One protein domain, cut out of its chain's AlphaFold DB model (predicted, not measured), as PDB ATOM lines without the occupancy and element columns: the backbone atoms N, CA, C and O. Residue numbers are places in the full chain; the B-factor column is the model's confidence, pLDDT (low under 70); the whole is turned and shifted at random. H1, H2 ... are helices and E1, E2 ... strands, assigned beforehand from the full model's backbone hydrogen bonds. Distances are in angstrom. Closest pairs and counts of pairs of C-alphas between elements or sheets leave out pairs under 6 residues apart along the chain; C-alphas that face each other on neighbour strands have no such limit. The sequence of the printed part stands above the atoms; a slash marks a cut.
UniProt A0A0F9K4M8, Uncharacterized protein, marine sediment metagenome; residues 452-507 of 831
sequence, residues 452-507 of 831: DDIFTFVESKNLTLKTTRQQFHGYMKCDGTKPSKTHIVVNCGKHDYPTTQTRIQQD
ATOM      1  N   ASP A 452      23.765  15.099 -33.139       90.88
ATOM      2  CA  ASP A 452      22.586  14.473 -33.751       90.88
ATOM      3  C   ASP A 452      21.334  14.593 -32.869       90.88
ATOM      4  O   ASP A 452      20.233  14.815 -33.375       90.88
ATOM      5  N   ASP A 453      21.493  14.539 -31.541       88.00
ATOM      6  CA  ASP A 453      20.394  14.798 -30.601       88.00
ATOM      7  C   ASP A 453      19.911  16.252 -30.699       88.00
ATOM      8  O   ASP A 453      18.712  16.529 -30.635       88.00
ATOM      9  N   ILE A 454      20.847  17.198 -30.850       88.62
ATOM     10  CA  ILE A 454      20.528  18.622 -31.020       88.62
ATOM     11  C   ILE A 454      19.867  18.851 -32.373       88.62
ATOM     12  O   ILE A 454      18.859  19.548 -32.426       88.62
ATOM     13  N   PHE A 455      20.387  18.241 -33.436       94.38
ATOM     14  CA  PHE A 455      19.814  18.303 -34.775       94.38
ATOM     15  C   PHE A 455      18.359  17.816 -34.781       94.38
ATOM     16  O   PHE A 455      17.459  18.590 -35.101       94.38
ATOM     17  N   THR A 456      18.114  16.600 -34.281       92.12
ATOM     18  CA  THR A 456      16.767  16.007 -34.179       92.12
ATOM     19  C   THR A 456      15.822  16.890 -33.357       92.12
ATOM     20  O   THR A 456      14.656  17.084 -33.703       92.12
ATOM     21  N   PHE A 457      16.317  17.462 -32.254       90.94
ATOM     22  CA  PHE A 457      15.526  18.358 -31.416       90.94
ATOM     23  C   PHE A 457      15.175  19.677 -32.125       90.94
ATOM     24  O   PHE A 457      14.036  20.136 -32.027       90.94
ATOM     25  N   VAL A 458      16.127  20.284 -32.838       93.06
ATOM     26  CA  VAL A 458      15.922  21.526 -33.599       93.06
ATOM     27  C   VAL A 458      14.917  21.301 -34.733       93.06
ATOM     28  O   VAL A 458      13.973  22.083 -34.857       93.06
ATOM     29  N   GLU A 459      15.027  20.194 -35.470       92.25
ATOM     30  CA  GLU A 459      14.063  19.828 -36.516       92.25
ATOM     31  C   GLU A 459      12.655  19.601 -35.958       92.25
ATOM     32  O   GLU A 459      11.681  20.091 -36.525       92.25
ATOM     33  N   SER A 460      12.525  18.965 -34.785       90.38
ATOM     34  CA  SER A 460      11.219  18.761 -34.131       90.38
ATOM     35  C   SER A 460      10.483  20.063 -33.773       90.38
ATOM     36  O   SER A 460       9.291  20.049 -33.464       90.38
ATOM     37  N   LYS A 461      11.191  21.199 -33.797       89.94
ATOM     38  CA  LYS A 461      10.657  22.546 -33.563       89.94
ATOM     39  C   LYS A 461      10.429  23.329 -34.863       89.94
ATOM     40  O   LYS A 461      10.166  24.527 -34.786       89.94
ATOM     41  N   ASN A 462      10.493  22.673 -36.027       92.12
ATOM     42  CA  ASN A 462      10.411  23.283 -37.360       92.12
ATOM     43  C   ASN A 462      11.480  24.371 -37.587       92.12
ATOM     44  O   ASN A 462      11.206  25.417 -38.173       92.12
ATOM     45  N   LEU A 463      12.691  24.142 -37.079       93.75
ATOM     46  CA  LEU A 463      13.861  24.991 -37.295       93.75
ATOM     47  C   LEU A 463      14.917  24.195 -38.071       93.75
ATOM     48  O   LEU A 463      14.992  22.976 -37.937       93.75
ATOM     49  N   THR A 464      15.778  24.871 -38.828       96.38
ATOM     50  CA  THR A 464      16.913  24.222 -39.511       96.38
ATOM     51  C   THR A 464      18.214  24.540 -38.780       96.38
ATOM     52  O   THR A 464      18.541  25.710 -38.591       96.38
ATOM     53  N   LEU A 465      18.981  23.526 -38.369       96.50
ATOM     54  CA  LEU A 465      20.292  23.730 -37.742       96.50
ATOM     55  C   LEU A 465      21.330  24.121 -38.810       96.50
ATOM     56  O   LEU A 465      21.565  23.361 -39.743       96.50
ATOM     57  N   LYS A 466      21.947  25.302 -38.678       97.50
ATOM     58  CA  LYS A 466      22.991  25.798 -39.596       97.50
ATOM     59  C   LYS A 466      24.405  25.537 -39.090       97.50
ATOM     60  O   LYS A 466      25.324  25.413 -39.892       97.50
ATOM     61  N   THR A 467      24.589  25.454 -37.773       96.06
ATOM     62  CA  THR A 467      25.880  25.072 -37.185       96.06
ATOM     63  C   THR A 467      26.250  23.667 -37.619       96.06
ATOM     64  O   THR A 467      25.481  22.749 -37.373       96.06
ATOM     65  N   THR A 468      27.430  23.488 -38.211       96.31
ATOM     66  CA  THR A 468      27.922  22.167 -38.618       96.31
ATOM     67  C   THR A 468      28.406  21.351 -37.417       96.31
ATOM     68  O   THR A 468      28.750  21.894 -36.362       96.31
ATOM     69  N   ARG A 469      28.514  20.027 -37.582       93.94
ATOM     70  CA  ARG A 469      29.062  19.130 -36.549       93.94
ATOM     71  C   ARG A 469      30.459  19.565 -36.087       93.94
ATOM     72  O   ARG A 469      30.747  19.544 -34.892       93.94
ATOM     73  N   GLN A 470      31.307  20.012 -37.015       92.31
ATOM     74  CA  GLN A 470      32.658  20.490 -36.712       92.31
ATOM     75  C   GLN A 470      32.641  21.795 -35.901       92.31
ATOM     76  O   GLN A 470      33.353  21.892 -34.904       92.31
ATOM     77  N   GLN A 471      31.788  22.759 -36.268       92.19
ATOM     78  CA  GLN A 471      31.622  24.013 -35.520       92.19
ATOM     79  C   GLN A 471      31.108  23.757 -34.100       92.19
ATOM     80  O   GLN A 471      31.659  24.288 -33.140       92.19
ATOM     81  N   PHE A 472      30.114  22.877 -33.952       90.38
ATOM     82  CA  PHE A 472      29.572  22.501 -32.647       90.38
ATOM     83  C   PHE A 472      30.643  21.905 -31.718       90.38
ATOM     84  O   PHE A 472      30.752  22.297 -30.554       90.38
ATOM     85  N   HIS A 473      31.475  20.991 -32.231       84.38
ATOM     86  CA  HIS A 473      32.596  20.437 -31.466       84.38
ATOM     87  C   HIS A 473      33.689  21.471 -31.169       84.38
ATOM     88  O   HIS A 473      34.303  21.400 -30.103       84.38
ATOM     89  N   GLY A 474      33.916  22.429 -32.071       86.88
ATOM     90  CA  GLY A 474      34.800  23.570 -31.838       86.88
ATOM     91  C   GLY A 474      34.343  24.406 -30.641       86.88
ATOM     92  O   GLY A 474      35.095  24.554 -29.681       86.88
ATOM     93  N   TYR A 475      33.082  24.850 -30.635       85.31
ATOM     94  CA  TYR A 475      32.508  25.642 -29.538       85.31
ATOM     95  C   TYR A 475      32.546  24.907 -28.192       85.31
ATOM     96  O   TYR A 475      32.888  25.480 -27.162       85.31
ATOM     97  N   MET A 476      32.268  23.603 -28.205       81.06
ATOM     98  CA  MET A 476      32.385  22.735 -27.032       81.06
ATOM     99  C   MET A 476      33.790  22.719 -26.416       81.06
ATOM    100  O   MET A 476      33.918  22.721 -25.191       81.06
ATOM    101  N   LYS A 477      34.836  22.682 -27.250       79.38
ATOM    102  CA  LYS A 477      36.231  22.672 -26.790       79.38
ATOM    103  C   LYS A 477      36.672  24.035 -26.258       79.38
ATOM    104  O   LYS A 477      37.377  24.071 -25.257       79.38
ATOM    105  N   CYS A 478      36.257  25.123 -26.904       72.81
ATOM    106  CA  CYS A 478      36.658  26.481 -26.529       72.81
ATOM    107  C   CYS A 478      35.968  26.977 -25.250       72.81
ATOM    108  O   CYS A 478      36.622  27.576 -24.402       72.81
ATOM    109  N   ASP A 479      34.674  26.694 -25.075       68.12
ATOM    110  CA  ASP A 479      33.889  27.327 -24.007       68.12
ATOM    111  C   ASP A 479      33.847  26.510 -22.702       68.12
ATOM    112  O   ASP A 479      33.347  26.989 -21.682       68.12
ATOM    113  N   GLY A 480      34.264  25.236 -22.724       70.81
ATOM    114  CA  GLY A 480      34.085  24.307 -21.595       70.81
ATOM    115  C   GLY A 480      32.616  24.132 -21.168       70.81
ATOM    116  O   GLY A 480      32.317  23.654 -20.069       70.81
ATOM    117  N   THR A 481      31.672  24.560 -22.013       69.25
ATOM    118  CA  THR A 481      30.241  24.563 -21.713       69.25
ATOM    119  C   THR A 481      29.625  23.191 -21.962       69.25
ATOM    120  O   THR A 481      30.082  22.389 -22.770       69.25
ATOM    121  N   LYS A 482      28.542  22.888 -21.239       78.69
ATOM    122  CA  LYS A 482      27.740  21.682 -21.499       78.69
ATOM    123  C   LYS A 482      27.083  21.796 -22.887       78.69
ATOM    124  O   LYS A 482      26.582  22.884 -23.167       78.69
ATOM    125  N   PRO A 483      26.907  20.700 -23.653       77.19
ATOM    126  CA  PRO A 483      26.216  20.706 -24.953       77.19
ATOM    127  C   PRO A 483      24.892  21.468 -25.019       77.19
ATOM    128  O   PRO A 483      24.601  22.136 -26.002       77.19
ATOM    129  N   SER A 484      24.092  21.433 -23.949       77.44
ATOM    130  CA  SER A 484      22.804  22.139 -23.893       77.44
ATOM    131  C   SER A 484      22.924  23.672 -23.830       77.44
ATOM    132  O   SER A 484      21.920  24.380 -23.975       77.44
ATOM    133  N   LYS A 485      24.128  24.184 -23.544       83.31
ATOM    134  CA  LYS A 485      24.477  25.606 -23.421       83.31
ATOM    135  C   LYS A 485      25.402  26.098 -24.535       83.31
ATOM    136  O   LYS A 485      25.594  27.304 -24.624       83.31
ATOM    137  N   THR A 486      25.949  25.203 -25.351       89.81
ATOM    138  CA  THR A 486      26.774  25.564 -26.504       89.81
ATOM    139  C   THR A 486      25.949  26.394 -27.488       89.81
ATOM    140  O   THR A 486      24.786  26.071 -27.761       89.81
ATOM    141  N   HIS A 487      26.533  27.483 -27.986       91.44
ATOM    142  CA  HIS A 487      25.886  28.340 -28.970       91.44
ATOM    143  C   HIS A 487      25.775  27.619 -30.317       91.44
ATOM    144  O   HIS A 487      26.744  27.063 -30.828       91.44
ATOM    145  N   ILE A 488      24.569  27.624 -30.879       94.69
ATOM    146  CA  ILE A 488      24.241  27.082 -32.198       94.69
ATOM    147  C   ILE A 488      23.498  28.142 -33.008       94.69
ATOM    148  O   ILE A 488      22.765  28.953 -32.448       94.69
ATOM    149  N   VAL A 489      23.658  28.126 -34.322       95.88
ATOM    150  CA  VAL A 489      22.933  28.958 -35.278       95.88
ATOM    151  C   VAL A 489      21.820  28.113 -35.874       95.88
ATOM    152  O   VAL A 489      22.070  27.026 -36.400       95.88
ATOM    153  N   VAL A 490      20.587  28.603 -35.773       95.94
ATOM    154  CA  VAL A 490      19.400  27.950 -36.338       95.94
ATOM    155  C   VAL A 490      18.642  28.927 -37.236       95.94
ATOM    156  O   VAL A 490      18.706  30.138 -37.031       95.94
ATOM    157  N   ASN A 491      17.911  28.401 -38.215       95.25
ATOM    158  CA  ASN A 491      17.104  29.158 -39.168       95.25
ATOM    159  C   ASN A 491      15.601  28.955 -38.883       95.25
ATOM    160  O   ASN A 491      15.161  27.811 -38.760       95.25
ATOM    161  N   CYS A 492      14.807  30.037 -38.786       92.44
ATOM    162  CA  CYS A 492      13.333  29.974 -38.609       92.44
ATOM    163  C   CYS A 492      12.517  29.874 -39.911       92.44
ATOM    164  O   CYS A 492      11.335  30.206 -39.912       92.44
ATOM    165  N   GLY A 493      13.141  29.536 -41.037       91.94
ATOM    166  CA  GLY A 493      12.586  29.657 -42.389       91.94
ATOM    167  C   GLY A 493      12.768  31.045 -43.021       91.94
ATOM    168  O   GLY A 493      12.624  31.180 -44.230       91.94
ATOM    169  N   LYS A 494      13.090  32.079 -42.226       89.56
ATOM    170  CA  LYS A 494      13.318  33.461 -42.708       89.56
ATOM    171  C   LYS A 494      14.615  34.105 -42.220       89.56
ATOM    172  O   LYS A 494      15.173  34.937 -42.920       89.56
ATOM    173  N   HIS A 495      15.086  33.747 -41.027       91.88
ATOM    174  CA  HIS A 495      16.254  34.375 -40.408       91.88
ATOM    175  C   HIS A 495      17.136  33.328 -39.741       91.88
ATOM    176  O   HIS A 495      16.615  32.434 -39.065       91.88
ATOM    177  N   ASP A 496      18.448  33.503 -39.873       94.88
ATOM    178  CA  ASP A 496      19.457  32.809 -39.078       94.88
ATOM    179  C   ASP A 496      19.684  33.559 -37.763       94.88
ATOM    180  O   ASP A 496      19.775  34.787 -37.742       94.88
ATOM    181  N   TYR A 497      19.759  32.838 -36.644       93.12
ATOM    182  CA  TYR A 497      20.035  33.452 -35.348       93.12
ATOM    183  C   TYR A 497      20.793  32.511 -34.402       93.12
ATOM    184  O   TYR A 497      20.531  31.302 -34.383       93.12
ATOM    185  N   PRO A 498      21.713  33.049 -33.579       93.44
ATOM    186  CA  PRO A 498      22.392  32.276 -32.554       93.44
ATOM    187  C   PRO A 498      21.459  32.016 -31.363       93.44
ATOM    188  O   PRO A 498      20.745  32.898 -30.883       93.44
ATOM    189  N   THR A 499      21.478  30.796 -30.842       92.81
ATOM    190  CA  THR A 499      20.695  30.363 -29.682       92.81
ATOM    191  C   THR A 499      21.389  29.197 -28.975       92.81
ATOM    192  O   THR A 499      22.505  28.821 -29.316       92.81
ATOM    193  N   THR A 500      20.749  28.630 -27.956       92.44
ATOM    194  CA  THR A 500      21.182  27.386 -27.311       92.44
ATOM    195  C   THR A 500      20.012  26.413 -27.260       92.44
ATOM    196  O   THR A 500      18.847  26.821 -27.257       92.44
ATOM    197  N   GLN A 501      20.296  25.115 -27.165       88.25
ATOM    198  CA  GLN A 501      19.249  24.096 -27.079       88.25
ATOM    199  C   GLN A 501      18.323  24.317 -25.865       88.25
ATOM    200  O   GLN A 501      17.107  24.174 -25.987       88.25
ATOM    201  N   THR A 502      18.864  24.770 -24.725       85.12
ATOM    202  CA  THR A 502      18.060  25.136 -23.539       85.12
ATOM    203  C   THR A 502      17.071  26.269 -23.842       85.12
ATOM    204  O   THR A 502      15.929  26.227 -23.389       85.12
ATOM    205  N   ARG A 503      17.478  27.277 -24.628       85.81
ATOM    206  CA  ARG A 503      16.594  28.387 -25.017       85.81
ATOM    207  C   ARG A 503      15.494  27.920 -25.967       85.81
ATOM    208  O   ARG A 503      14.343  28.275 -25.762       85.81
ATOM    209  N   ILE A 504      15.807  27.057 -26.932       84.88
ATOM    210  CA  ILE A 504      14.785  26.466 -27.811       84.88
ATOM    211  C   ILE A 504      13.791  25.603 -27.001       84.88
ATOM    212  O   ILE A 504      12.590  25.662 -27.246       84.88
ATOM    213  N   GLN A 505      14.252  24.839 -25.998       81.25
ATOM    214  CA  GLN A 505      13.380  24.061 -25.094       81.25
ATOM    215  C   GLN A 505      12.424  24.921 -24.271       81.25
ATOM    216  O   GLN A 505      11.310  24.495 -23.983       81.25
ATOM    217  N   GLN A 506      12.869  26.112 -23.884       76.81
ATOM    218  CA  GLN A 506      12.061  27.101 -23.176       76.81
ATOM    219  C   GLN A 506      11.158  27.904 -24.116       76.81
ATOM    220  O   GLN A 506      10.588  28.903 -23.682       76.81
ATOM    221  N   ASP A 507      11.049  27.484 -25.380       77.69
ATOM    222  CA  ASP A 507      10.288  28.178 -26.405       77.69
ATOM    223  C   ASP A 507      10.780  29.638 -26.526       77.69
ATOM    224  O   ASP A 507      10.034  30.602 -26.418       77.69
TER     225      ASP A 507
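This is residues 452 to 507 of the 831 residues of an uncharacterized protein of marine sediment metagenome (UniProt A0A0F9K4M8). A small hairpin of two strands has E1 nearest the middle of the domain and E2 on the outside, away from H1 and H2, and the short stretch 464 to 465 pairs with E1. H2 lies out at one end, touching no other helix, while H1 lies on the far side of E1 from E2 and the short H3 follows just past the end of E2. The printed part has 56 residues, with three named helices and two named strands in the order H1, H2, E1, E2, H3. The sheet E1 - E2 is antiparallel and the class is mixed, helices and strands. The whole is compact, with a radius of gyration of the C-alphas of 10.5 A and spans of 29 by 20 by 18 A.

E1, residues 488 to 491, and E2, residues 496 to 499, form an antiparallel hairpin at 143 degrees between directions. N 488 and O 499 are within hydrogen-bond range at 2.9 A, as are N 499 and O 488 at 2.8 A. Residues 464 to 465 pair antiparallel with residues 490 to 491 of E1. H1, residues 452 to 459, and H3, residues 501 to 505, only just touch, with 3 pairs of C-alphas within 8 A, the closest being Ile 454 and Gln 501 at 6.9 A. The closest C-alphas of E1 and H2, residues 469 to 479, are those of Ile 488 and Phe 472, 7.0 A apart. H2 is apart from E2 and H3. In H1, H2 and H3 every O i to N i+4 pair is within hydrogen-bond range.

E1 is 10.2 A long and E2 9.8 A. H2 measures 15.7 A, H1 10.4 A and H3 6.2 A. H1 begins at C-alpha 452, (22.586, 14.473, -33.751), and H3 ends at C-alpha 505, (13.380, 24.061, -25.094).

The C-alphas farthest apart are those of Gly 480 and Lys 494, 31.0 A. The printed part has no cut and no long link. Residues 479 and 481 have pLDDT under 70.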